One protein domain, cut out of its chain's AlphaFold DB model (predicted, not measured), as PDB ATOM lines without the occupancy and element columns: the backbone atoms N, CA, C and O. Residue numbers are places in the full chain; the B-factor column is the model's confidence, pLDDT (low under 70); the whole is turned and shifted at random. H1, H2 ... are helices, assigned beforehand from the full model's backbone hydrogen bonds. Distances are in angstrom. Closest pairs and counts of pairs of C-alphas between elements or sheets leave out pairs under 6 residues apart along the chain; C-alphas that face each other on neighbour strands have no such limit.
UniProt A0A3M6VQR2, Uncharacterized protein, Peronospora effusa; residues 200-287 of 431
ATOM      1  N   SER A 200     -12.706  13.685  13.999       54.06
ATOM      2  CA  SER A 200     -11.997  12.585  14.671       54.06
ATOM      3  C   SER A 200     -10.501  12.861  14.876       54.06
ATOM      4  O   SER A 200      -9.951  12.470  15.900       54.06
ATOM      5  N   GLU A 201      -9.853  13.600  13.964       56.44
ATOM      6  CA  GLU A 201      -8.435  13.978  14.109       56.44
ATOM      7  C   GLU A 201      -8.211  15.041  15.198       56.44
ATOM      8  O   GLU A 201      -7.185  15.007  15.879       56.44
ATOM      9  N   GLU A 202      -9.157  15.968  15.399       60.03
ATOM     10  CA  GLU A 202      -9.037  17.025  16.419       60.03
ATOM     11  C   GLU A 202      -9.146  16.445  17.844       60.03
ATOM     12  O   GLU A 202      -8.381  16.825  18.731       60.03
ATOM     13  N   GLU A 203     -10.022  15.454  18.045       62.06
ATOM     14  CA  GLU A 203     -10.187  14.754  19.328       62.06
ATOM     15  C   GLU A 203      -8.972  13.847  19.640       62.06
ATOM     16  O   GLU A 203      -8.495  13.808  20.778       62.06
ATOM     17  N   GLU A 204      -8.385  13.191  18.627       69.19
ATOM     18  CA  GLU A 204      -7.156  12.394  18.785       69.19
ATOM     19  C   GLU A 204      -5.915  13.275  19.055       69.19
ATOM     20  O   GLU A 204      -5.027  12.909  19.840       69.19
ATOM     21  N   GLU A 205      -5.834  14.468  18.452       76.38
ATOM     22  CA  GLU A 205      -4.761  15.427  18.733       76.38
ATOM     23  C   GLU A 205      -4.853  15.984  20.162       76.38
ATOM     24  O   GLU A 205      -3.824  16.091  20.843       76.38
ATOM     25  N   GLU A 206      -6.063  16.265  20.656       80.06
ATOM     26  CA  GLU A 206      -6.299  16.687  22.039       80.06
ATOM     27  C   GLU A 206      -5.928  15.580  23.043       80.06
ATOM     28  O   GLU A 206      -5.212  15.835  24.021       80.06
ATOM     29  N   GLU A 207      -6.298  14.323  22.785       81.12
ATOM     30  CA  GLU A 207      -5.902  13.189  23.633       81.12
ATOM     31  C   GLU A 207      -4.372  13.011  23.666       81.12
ATOM     32  O   GLU A 207      -3.750  12.819  24.717       81.12
ATOM     33  N   LYS A 208      -3.702  13.167  22.524       80.00
ATOM     34  CA  LYS A 208      -2.238  13.092  22.459       80.00
ATOM     35  C   LYS A 208      -1.563  14.271  23.158       80.00
ATOM     36  O   LYS A 208      -0.504  14.101  23.780       80.00
ATOM     37  N   ALA A 209      -2.141  15.467  23.063       79.44
ATOM     38  CA  ALA A 209      -1.658  16.654  23.754       79.44
ATOM     39  C   ALA A 209      -1.792  16.500  25.275       79.44
ATOM     40  O   ALA A 209      -0.825  16.767  25.998       79.44
ATOM     41  N   THR A 210      -2.928  15.994  25.755       80.81
ATOM     42  CA  THR A 210      -3.156  15.721  27.180       80.81
ATOM     43  C   THR A 210      -2.236  14.615  27.694       80.81
ATOM     44  O   THR A 210      -1.581  14.806  28.719       80.81
ATOM     45  N   MET A 211      -2.045  13.517  26.954       81.69
ATOM     46  CA  MET A 211      -1.101  12.457  27.333       81.69
ATOM     47  C   MET A 211       0.345  12.978  27.414       81.69
ATOM     48  O   MET A 211       1.078  12.664  28.357       81.69
ATOM     49  N   ARG A 212       0.758  13.844  26.476       80.31
ATOM     50  CA  ARG A 212       2.067  14.517  26.524       80.31
ATOM     51  C   ARG A 212       2.180  15.466  27.722       80.31
ATOM     52  O   ARG A 212       3.245  15.538  28.333       80.31
ATOM     53  N   ALA A 213       1.117  16.196  28.055       81.44
ATOM     54  CA  ALA A 213       1.089  17.089  29.211       81.44
ATOM     55  C   ALA A 213       1.203  16.309  30.529       81.44
ATOM     56  O   ALA A 213       2.004  16.677  31.388       81.44
ATOM     57  N   VAL A 214       0.489  15.186  30.658       82.62
ATOM     58  CA  VAL A 214       0.583  14.284  31.817       82.62
ATOM     59  C   VAL A 214       1.997  13.715  31.953       82.62
ATOM     60  O   VAL A 214       2.555  13.735  33.050       82.62
ATOM     61  N   ALA A 215       2.616  13.277  30.851       79.50
ATOM     62  CA  ALA A 215       3.996  12.793  30.864       79.50
ATOM     63  C   ALA A 215       4.989  13.883  31.310       79.50
ATOM     64  O   ALA A 215       5.861  13.625  32.138       79.50
ATOM     65  N   ARG A 216       4.826  15.128  30.838       80.00
ATOM     66  CA  ARG A 216       5.639  16.264  31.311       80.00
ATOM     67  C   ARG A 216       5.441  16.533  32.799       80.00
ATOM     68  O   ARG A 216       6.427  16.707  33.507       80.00
ATOM     69  N   ALA A 217       4.202  16.526  33.284       82.75
ATOM     70  CA  ALA A 217       3.909  16.739  34.699       82.75
ATOM     71  C   ALA A 217       4.530  15.640  35.584       82.75
ATOM     72  O   ALA A 217       5.070  15.930  36.654       82.75
ATOM     73  N   GLN A 218       4.516  14.383  35.124       84.50
ATOM     74  CA  GLN A 218       5.195  13.277  35.802       84.50
ATOM     75  C   GLN A 218       6.717  13.461  35.813       84.50
ATOM     76  O   GLN A 218       7.323  13.361  36.879       84.50
ATOM     77  N   ASN A 219       7.320  13.810  34.674       79.50
ATOM     78  CA  ASN A 219       8.754  14.085  34.571       79.50
ATOM     79  C   ASN A 219       9.190  15.254  35.467       79.50
ATOM     80  O   ASN A 219      10.231  15.174  36.111       79.50
ATOM     81  N   GLN A 220       8.393  16.322  35.561       83.81
ATOM     82  CA  GLN A 220       8.658  17.450  36.461       83.81
ATOM     83  C   GLN A 220       8.599  17.033  37.934       83.81
ATOM     84  O   GLN A 220       9.444  17.446  38.732       83.81
ATOM     85  N   LYS A 221       7.617  16.205  38.307       85.44
ATOM     86  CA  LYS A 221       7.516  15.667  39.667       85.44
ATOM     87  C   LYS A 221       8.721  14.786  40.000       85.44
ATOM     88  O   LYS A 221       9.343  14.983  41.039       85.44
ATOM     89  N   GLU A 222       9.092  13.877  39.101       83.56
ATOM     90  CA  GLU A 222      10.269  13.022  39.276       83.56
ATOM     91  C   GLU A 222      11.559  13.851  39.354       83.56
ATOM     92  O   GLU A 222      12.383  13.621  40.236       83.56
ATOM     93  N   ALA A 223      11.720  14.865  38.498       81.00
ATOM     94  CA  ALA A 223      12.871  15.765  38.529       81.00
ATOM     95  C   ALA A 223      13.027  16.445  39.897       81.00
ATOM     96  O   ALA A 223      14.139  16.513  40.422       81.00
ATOM     97  N   ARG A 224      11.921  16.903  40.506       86.19
ATOM     98  CA  ARG A 224      11.930  17.489  41.858       86.19
ATOM     99  C   ARG A 224      12.381  16.479  42.911       86.19
ATOM    100  O   ARG A 224      13.263  16.794  43.708       86.19
ATOM    101  N   ASP A 225      11.838  15.265  42.883       84.94
ATOM    102  CA  ASP A 225      12.195  14.213  43.842       84.94
ATOM    103  C   ASP A 225      13.668  13.789  43.708       84.94
ATOM    104  O   ASP A 225      14.356  13.586  44.712       84.94
ATOM    105  N   LEU A 226      14.188  13.696  42.479       80.88
ATOM    106  CA  LEU A 226      15.593  13.375  42.220       80.88
ATOM    107  C   LEU A 226      16.522  14.531  42.629       80.88
ATOM    108  O   LEU A 226      17.571  14.283  43.222       80.88
ATOM    109  N   LEU A 227      16.140  15.793  42.383       83.50
ATOM    110  CA  LEU A 227      16.903  16.977  42.811       83.50
ATOM    111  C   LEU A 227      17.070  17.045  44.336       83.50
ATOM    112  O   LEU A 227      18.079  17.566  44.815       83.50
ATOM    113  N   LEU A 228      16.105  16.519  45.097       85.31
ATOM    114  CA  LEU A 228      16.184  16.422  46.557       85.31
ATOM    115  C   LEU A 228      17.119  15.300  47.042       85.31
ATOM    116  O   LEU A 228      17.640  15.391  48.151       85.31
ATOM    117  N   GLN A 229      17.352  14.261  46.233       85.88
ATOM    118  CA  GLN A 229      18.241  13.132  46.562       85.88
ATOM    119  C   GLN A 229      19.715  13.388  46.210       85.88
ATOM    120  O   GLN A 229      20.619  12.719  46.736       85.88
ATOM    121  N   LEU A 230      19.968  14.336  45.303       84.56
ATOM    122  CA  LEU A 230      21.315  14.755  44.933       84.56
ATOM    123  C   LEU A 230      22.002  15.503  46.081       84.56
ATOM    124  O   LEU A 230      21.378  16.246  46.835       84.56
ATOM    125  N   ASP A 231      23.318  15.325  46.181       87.38
ATOM    126  CA  ASP A 231      24.136  16.065  47.141       87.38
ATOM    127  C   ASP A 231      24.225  17.550  46.753       87.38
ATOM    128  O   ASP A 231      24.169  17.896  45.568       87.38
ATOM    129  N   ASP A 232      24.442  18.430  47.739       81.75
ATOM    130  CA  ASP A 232      24.562  19.885  47.537       81.75
ATOM    131  C   ASP A 232      25.576  20.247  46.446       81.75
ATOM    132  O   ASP A 232      25.331  21.133  45.629       81.75
ATOM    133  N   SER A 233      26.692  19.515  46.391       81.31
ATOM    134  CA  SER A 233      27.734  19.712  45.382       81.31
ATOM    135  C   SER A 233      27.235  19.406  43.966       81.31
ATOM    136  O   SER A 233      27.449  20.199  43.048       81.31
ATOM    137  N   THR A 234      26.529  18.288  43.776       82.88
ATOM    138  CA  THR A 234      25.997  17.894  42.467       82.88
ATOM    139  C   THR A 234      24.870  18.821  42.040       82.88
ATOM    140  O   THR A 234      24.847  19.255  40.890       82.88
ATOM    141  N   ARG A 235      23.981  19.187  42.969       83.69
ATOM    142  CA  ARG A 235      22.899  20.147  42.735       83.69
ATOM    143  C   ARG A 235      23.441  21.520  42.339       83.69
ATOM    144  O   ARG A 235      22.990  22.089  41.350       83.69
ATOM    145  N   SER A 236      24.460  22.013  43.047       82.81
ATOM    146  CA  SER A 236      25.137  23.266  42.706       82.81
ATOM    147  C   SER A 236      25.786  23.207  41.322       82.81
ATOM    148  O   SER A 236      25.688  24.175  40.575       82.81
ATOM    149  N   LYS A 237      26.410  22.080  40.950       84.69
ATOM    150  CA  LYS A 237      27.000  21.901  39.615       84.69
ATOM    151  C   LYS A 237      25.937  21.925  38.515       84.69
ATOM    152  O   LYS A 237      26.133  22.582  37.502       84.69
ATOM    153  N   LEU A 238      24.808  21.254  38.735       81.25
ATOM    154  CA  LEU A 238      23.679  21.225  37.803       81.25
ATOM    155  C   LEU A 238      23.088  22.629  37.601       81.25
ATOM    156  O   LEU A 238      22.834  23.031  36.469       81.25
ATOM    157  N   CYS A 239      22.960  23.398  38.685       80.00
ATOM    158  CA  CYS A 239      22.532  24.794  38.636       80.00
ATOM    159  C   CYS A 239      23.512  25.668  37.840       80.00
ATOM    160  O   CYS A 239      23.079  26.441  36.992       80.00
ATOM    161  N   LEU A 240      24.825  25.515  38.049       83.00
ATOM    162  CA  LEU A 240      25.838  26.244  37.278       83.00
ATOM    163  C   LEU A 240      25.786  25.893  35.787       83.00
ATOM    164  O   LEU A 240      25.800  26.789  34.952       83.00
ATOM    165  N   THR A 241      25.659  24.609  35.442       81.69
ATOM    166  CA  THR A 241      25.506  24.179  34.043       81.69
ATOM    167  C   THR A 241      24.222  24.728  33.421       81.69
ATOM    168  O   THR A 241      24.219  25.101  32.251       81.69
ATOM    169  N   ALA A 242      23.128  24.811  34.181       77.56
ATOM    170  CA  ALA A 242      21.899  25.440  33.712       77.56
ATOM    171  C   ALA A 242      22.091  26.950  33.485       77.56
ATOM    172  O   ALA A 242      21.696  27.452  32.438       77.56
ATOM    173  N   MET A 243      22.748  27.659  34.406       77.00
ATOM    174  CA  MET A 243      23.075  29.081  34.237       77.00
ATOM    175  C   MET A 243      23.967  29.327  33.016       77.00
ATOM    176  O   MET A 243      23.723  30.262  32.262       77.00
ATOM    177  N   GLU A 244      24.950  28.463  32.767       80.81
ATOM    178  CA  GLU A 244      25.810  28.537  31.582       80.81
ATOM    179  C   GLU A 244      25.014  28.339  30.281       80.81
ATOM    180  O   GLU A 244      25.224  29.055  29.304       80.81
ATOM    181  N   LYS A 245      24.070  27.387  30.264       80.62
ATOM    182  CA  LYS A 245      23.292  27.064  29.060       80.62
ATOM    183  C   LYS A 245      22.173  28.054  28.760       80.62
ATOM    184  O   LYS A 245      21.900  28.321  27.591       80.62
ATOM    185  N   TYR A 246      21.480  28.509  29.796       75.56
ATOM    186  CA  TYR A 246      20.295  29.355  29.676       75.56
ATOM    187  C   TYR A 246      20.615  30.839  29.897       75.56
ATOM    188  O   TYR A 246      19.794  31.681  29.565       75.56
ATOM    189  N   GLY A 247      21.825  31.171  30.351       75.62
ATOM    190  CA  GLY A 247      22.285  32.537  30.583       75.62
ATOM    191  C   GLY A 247      21.904  33.056  31.969       75.62
ATOM    192  O   GLY A 247      20.843  32.740  32.495       75.62
ATOM    193  N   GLU A 248      22.768  33.887  32.557       70.12
ATOM    194  CA  GLU A 248      22.594  34.464  33.902       70.12
ATOM    195  C   GLU A 248      21.425  35.463  33.983       70.12
ATOM    196  O   GLU A 248      20.845  35.668  35.047       70.12
ATOM    197  N   GLU A 249      21.044  36.062  32.853       65.25
ATOM    198  CA  GLU A 249      19.994  37.085  32.762       65.25
ATOM    199  C   GLU A 249      18.607  36.534  33.117       65.25
ATOM    200  O   GLU A 249      17.792  37.235  33.713       65.25
ATOM    201  N   LEU A 250      18.367  35.249  32.841       62.19
ATOM    202  CA  LEU A 250      17.145  34.541  33.234       62.19
ATOM    203  C   LEU A 250      17.036  34.328  34.754       62.19
ATOM    204  O   LEU A 250      15.962  34.004  35.253       62.19
ATOM    205  N   PHE A 251      18.130  34.523  35.497       61.44
ATOM    206  CA  PHE A 251      18.222  34.251  36.932       61.44
ATOM    207  C   PHE A 251      18.111  35.520  37.792       61.44
ATOM    208  O   PHE A 251      18.051  35.408  39.020       61.44
ATOM    209  N   TYR A 252      18.063  36.716  37.190       66.75
ATOM    210  CA  TYR A 252      17.988  37.976  37.929       66.75
ATOM    211  C   TYR A 252      16.529  38.420  38.135       66.75
ATOM    212  O   TYR A 252      15.797  38.659  37.181       66.75
ATOM    213  N   GLY A 253      16.095  38.546  39.393       65.00
ATOM    214  CA  GLY A 253      14.799  39.144  39.759       65.00
ATOM    215  C   GLY A 253      13.564  38.230  39.705       65.00
ATOM    216  O   GLY A 253      12.511  38.639  40.188       65.00
ATOM    217  N   HIS A 254      13.677  36.996  39.197       64.75
ATOM    218  CA  HIS A 254      12.550  36.057  39.076       64.75
ATOM    219  C   HIS A 254      12.887  34.658  39.616       64.75
ATOM    220  O   HIS A 254      13.024  33.694  38.865       64.75
ATOM    221  N   GLU A 255      13.015  34.550  40.940       72.00
ATOM    222  CA  GLU A 255      13.406  33.316  41.642       72.00
ATOM    223  C   GLU A 255      12.444  32.142  41.383       72.00
ATOM    224  O   GLU A 255      12.900  31.035  41.112       72.00
ATOM    225  N   ASP A 256      11.134  32.396  41.350       72.00
ATOM    226  CA  ASP A 256      10.129  31.356  41.083       72.00
ATOM    227  C   ASP A 256      10.162  30.862  39.626       72.00
ATOM    228  O   ASP A 256      10.058  29.663  39.357       72.00
ATOM    229  N   ALA A 257      10.345  31.774  38.664       67.94
ATOM    230  CA  ALA A 257      10.449  31.415  37.247       67.94
ATOM    231  C   ALA A 257      11.748  30.650  36.966       67.94
ATOM    232  O   ALA A 257      11.757  29.698  36.188       67.94
ATOM    233  N   ARG A 258      12.834  31.023  37.645       70.00
ATOM    234  CA  ARG A 258      14.107  30.308  37.613       70.00
ATOM    235  C   ARG A 258      13.944  28.872  38.091       70.00
ATOM    236  O   ARG A 258      14.395  27.956  37.407       70.00
ATOM    237  N   ASP A 259      13.322  28.671  39.247       76.06
ATOM    238  CA  ASP A 259      13.151  27.337  39.814       76.06
ATOM    239  C   ASP A 259      12.245  26.483  38.910       76.06
ATOM    240  O   ASP A 259      12.523  25.302  38.695       76.06
ATOM    241  N   ALA A 260      11.232  27.089  38.278       74.00
ATOM    242  CA  ALA A 260      10.413  26.433  37.262       74.00
ATOM    243  C   ALA A 260      11.224  26.027  36.019       74.00
ATOM    244  O   ALA A 260      11.140  24.875  35.603       74.00
ATOM    245  N   ILE A 261      12.052  26.920  35.464       71.62
ATOM    246  CA  ILE A 261      12.912  26.637  34.299       71.62
ATOM    247  C   ILE A 261      13.961  25.578  34.630       71.62
ATOM    248  O   ILE A 261      14.246  24.713  33.805       71.62
ATOM    249  N   LEU A 262      14.525  25.613  35.836       74.88
ATOM    250  CA  LEU A 262      15.480  24.612  36.290       74.88
ATOM    251  C   LEU A 262      14.810  23.242  36.419       74.88
ATOM    252  O   LEU A 262      15.380  22.249  35.971       74.88
ATOM    253  N   VAL A 263      13.598  23.182  36.980       79.25
ATOM    254  CA  VAL A 263      12.795  21.953  37.028       79.25
ATOM    255  C   VAL A 263      12.463  21.469  35.617       79.25
ATOM    256  O   VAL A 263      12.600  20.278  35.359       79.25
ATOM    257  N   ASP A 264      12.106  22.361  34.692       78.38
ATOM    258  CA  ASP A 264      11.785  22.006  33.304       78.38
ATOM    259  C   ASP A 264      13.010  21.499  32.535       78.38
ATOM    260  O   ASP A 264      12.933  20.508  31.809       78.38
ATOM    261  N   ALA A 265      14.170  22.127  32.737       75.81
ATOM    262  CA  ALA A 265      15.441  21.653  32.208       75.81
ATOM    263  C   ALA A 265      15.793  20.281  32.794       75.81
ATOM    264  O   ALA A 265      16.168  19.373  32.056       75.81
ATOM    265  N   CYS A 266      15.614  20.093  34.103       73.69
ATOM    266  CA  CYS A 266      15.861  18.812  34.756       73.69
ATOM    267  C   CYS A 266      14.860  17.729  34.351       73.69
ATOM    268  O   CYS A 266      15.233  16.564  34.373       73.69
ATOM    269  N   ALA A 267      13.638  18.096  33.953       77.44
ATOM    270  CA  ALA A 267      12.597  17.197  33.457       77.44
ATOM    271  C   ALA A 267      12.825  16.735  32.007       77.44
ATOM    272  O   ALA A 267      12.096  15.871  31.513       77.44
ATOM    273  N   GLN A 268      13.827  17.284  31.310       78.25
ATOM    274  CA  GLN A 268      14.239  16.776  30.004       78.25
ATOM    275  C   GLN A 268      14.838  15.378  30.165       78.25
ATOM    276  O   GLN A 268      15.750  15.184  30.969       78.25
ATOM    277  N   ASP A 269      14.385  14.418  29.355       73.75
ATOM    278  CA  ASP A 269      14.761  13.000  29.468       73.75
ATOM    279  C   ASP A 269      16.282  12.765  29.508       73.75
ATOM    280  O   ASP A 269      16.762  11.885  30.222       73.75
ATOM    281  N   SER A 270      17.064  13.582  28.793       80.38
ATOM    282  CA  SER A 270      18.530  13.507  28.812       80.38
ATOM    283  C   SER A 270      19.133  13.859  30.173       80.38
ATOM    284  O   SER A 270      20.094  13.221  30.602       80.38
ATOM    285  N   ILE A 271      18.582  14.866  30.858       79.06
ATOM    286  CA  ILE A 271      19.052  15.300  32.180       79.06
ATOM    287  C   ILE A 271      18.474  14.381  33.260       79.06
ATOM    288  O   ILE A 271      19.225  13.952  34.134       79.06
ATOM    289  N   LEU A 272      17.207  13.966  33.144       78.50
ATOM    290  CA  LEU A 272      16.616  12.931  34.002       78.50
ATOM    291  C   LEU A 272      17.437  11.639  33.979       78.50
ATOM    292  O   LEU A 272      17.730  11.075  35.033       78.50
ATOM    293  N   SER A 273      17.856  11.175  32.797       84.12
ATOM    294  CA  SER A 273      18.714   9.991  32.677       84.12
ATOM    295  C   SER A 273      20.046  10.187  33.401       84.12
ATOM    296  O   SER A 273      20.461   9.313  34.158       84.12
ATOM    297  N   LEU A 274      20.684  11.350  33.231       83.38
ATOM    298  CA  LEU A 274      21.932  11.682  33.917       83.38
ATOM    299  C   LEU A 274      21.759  11.708  35.445       83.38
ATOM    300  O   LEU A 274      22.621  11.213  36.167       83.38
ATOM    301  N   MET A 275      20.642  12.242  35.947       81.94
ATOM    302  CA  MET A 275      20.323  12.255  37.377       81.94
ATOM    303  C   MET A 275      20.092  10.843  37.924       81.94
ATOM    304  O   MET A 275      20.641  10.497  38.971       81.94
ATOM    305  N   ARG A 276      19.344   9.998  37.197       87.38
ATOM    306  CA  ARG A 276      19.148   8.581  37.545       87.38
ATOM    307  C   ARG A 276      20.479   7.830  37.596       87.38
ATOM    308  O   ARG A 276      20.700   7.041  38.514       87.38
ATOM    309  N   ASP A 277      21.376   8.085  36.647       85.12
ATOM    310  CA  ASP A 277      22.702   7.470  36.620       85.12
ATOM    311  C   ASP A 277      23.593   7.983  37.759       85.12
ATOM    312  O   ASP A 277      24.244   7.180  38.426       85.12
ATOM    313  N   ALA A 278      23.570   9.285  38.058       82.56
ATOM    314  CA  ALA A 278      24.313   9.867  39.177       82.56
ATOM    315  C   ALA A 278      23.873   9.282  40.529       82.56
ATOM    316  O   ALA A 278      24.723   8.932  41.350       82.56
ATOM    317  N   ILE A 279      22.564   9.108  40.741       83.44
ATOM    318  CA  ILE A 279      22.023   8.469  41.949       83.44
ATOM    319  C   ILE A 279      22.402   6.989  41.987       83.44
ATOM    320  O   ILE A 279      22.895   6.521  43.008       83.44
ATOM    321  N   ARG A 280      22.285   6.257  40.871       83.75
ATOM    322  CA  ARG A 280      22.691   4.842  40.806       83.75
ATOM    323  C   ARG A 280      24.172   4.660  41.138       83.75
ATOM    324  O   ARG A 280      24.534   3.716  41.833       83.75
ATOM    325  N   VAL A 281      25.030   5.551  40.646       81.19
ATOM    326  CA  VAL A 281      26.469   5.548  40.930       81.19
ATOM    327  C   VAL A 281      26.726   5.876  42.401       81.19
ATOM    328  O   VAL A 281      27.474   5.153  43.057       81.19
ATOM    329  N   LYS A 282      26.071   6.907  42.948       80.88
ATOM    330  CA  LYS A 282      26.124   7.246  44.377       80.88
ATOM    331  C   LYS A 282      25.706   6.057  45.245       80.88
ATOM    332  O   LYS A 282      26.453   5.683  46.145       80.88
ATOM    333  N   ASP A 283      24.588   5.411  44.932       79.25
ATOM    334  CA  ASP A 283      24.101   4.219  45.628       79.25
ATOM    335  C   ASP A 283      25.074   3.047  45.513       79.25
ATOM    336  O   ASP A 283      25.256   2.310  46.476       79.25
ATOM    337  N   LEU A 284      25.739   2.877  44.370       77.56
ATOM    338  CA  LEU A 284      26.765   1.853  44.192       77.56
ATOM    339  C   LEU A 284      27.978   2.110  45.103       77.56
ATOM    340  O   LEU A 284      28.485   1.180  45.733       77.56
ATOM    341  N   TYR A 285      28.407   3.369  45.229       74.06
ATOM    342  CA  TYR A 285      29.494   3.762  46.128       74.06
ATOM    343  C   TYR A 285      29.093   3.677  47.612       74.06
ATOM    344  O   TYR A 285      29.877   3.171  48.417       74.06
ATOM    345  N   LEU A 286      27.878   4.099  47.983       71.31
ATOM    346  CA  LEU A 286      27.355   4.035  49.359       71.31
ATOM    347  C   LEU A 286      27.033   2.607  49.810       71.31
ATOM    348  O   LEU A 286      27.330   2.237  50.946       71.31
ATOM    349  N   ARG A 287      26.491   1.772  48.916       69.69
ATOM    350  CA  ARG A 287      26.313   0.327  49.145       69.69
ATOM    351  C   ARG A 287      27.652  -0.407  49.239       69.69
ATOM    352  O   ARG A 287      27.697  -1.570  49.637       69.69
TER     353      ARG A 287
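AT A GLANCE: This is residues 200 to 287 of the 431 residues of an uncharacterized protein of Peronospora effusa (UniProt A0A3M6VQR2). A long straight helix, H1, sticks out from a small helical body as a bare arm with its residues 200 to 215, while its later part packs on the end of H4 and the side of H5. H2 and H4 lie to one side of H1, nearly at right angles to each other, with short H3 joining them at the point away from H1; H5 lies to the other side and splays from H1 in a narrow V. The 88 printed residues hold five named helices, H1 to H5 in chain order, and no named strand; the class is all helix. The whole is loose, with a radius of gyration of the C-alphas of 15.8 A, and flat, spanning 52 by 39 by 18 A.

IN THESE COORDINATES: H1, residues 200 to 229, runs 44.0 A from C-alpha 200 at (-11.997, 12.585, 14.671) to C-alpha 229 at (18.241, 13.132, 46.562). H2, residues 232 to 246, measures 20.7 A from first to last C-alpha. H3 is residues 248 to 251, 5.3 A. H4, residues 255 to 266, measures 16.2 A. H5, residues 269 to 286, measures 25.2 A and ends with C-alpha 286 at (27.355, 4.035, 49.359).

HOW THE PARTS SIT: H1 touches H5 with residues 219 to 229 alone, at a shallow tilt of 30 degrees, the same way; their closest C-alphas, of Ala 223 and Leu 272, are 6.5 A apart. H1 also touches H4, residues 220 to 224 meeting residues 263 to 266 alone, about perpendicular at 76 degrees; the closest C-alphas, of Ala 223 and Cys 266, are 5.7 A apart. H2 and H4 only just touch, with 3 pairs of C-alphas within 8 A, about perpendicular at 86 degrees; the closest C-alphas are those of Ala 242 and Leu 262, 7.0 A. With one of these three pairs at a shallow tilt, the packing is mostly crossed, only just. H1 and H2 are close but not clearly touching, with the C-alphas of Leu 227 and Arg 235 closest at 6.8 A. H3 is apart from H1 and H5. In H1, H2, H4 and H5 every O i to N i+4 pair is within hydrogen-bond range; H3 is too short for such a pair.

THE WHOLE: The C-alphas farthest apart, of Ser 200 and Leu 286, are 53.2 A apart. Without the stretches that stand free, residues 200 to 215 and 252 to 257, the body spans 41 by 25 by 17 A. The printed part has no cut, and the four links between helices are tight. The mean pLDDT of the printed part is 77.6, and it is under 70 at residues 200 to 204, 249 to 254, 257 and 287.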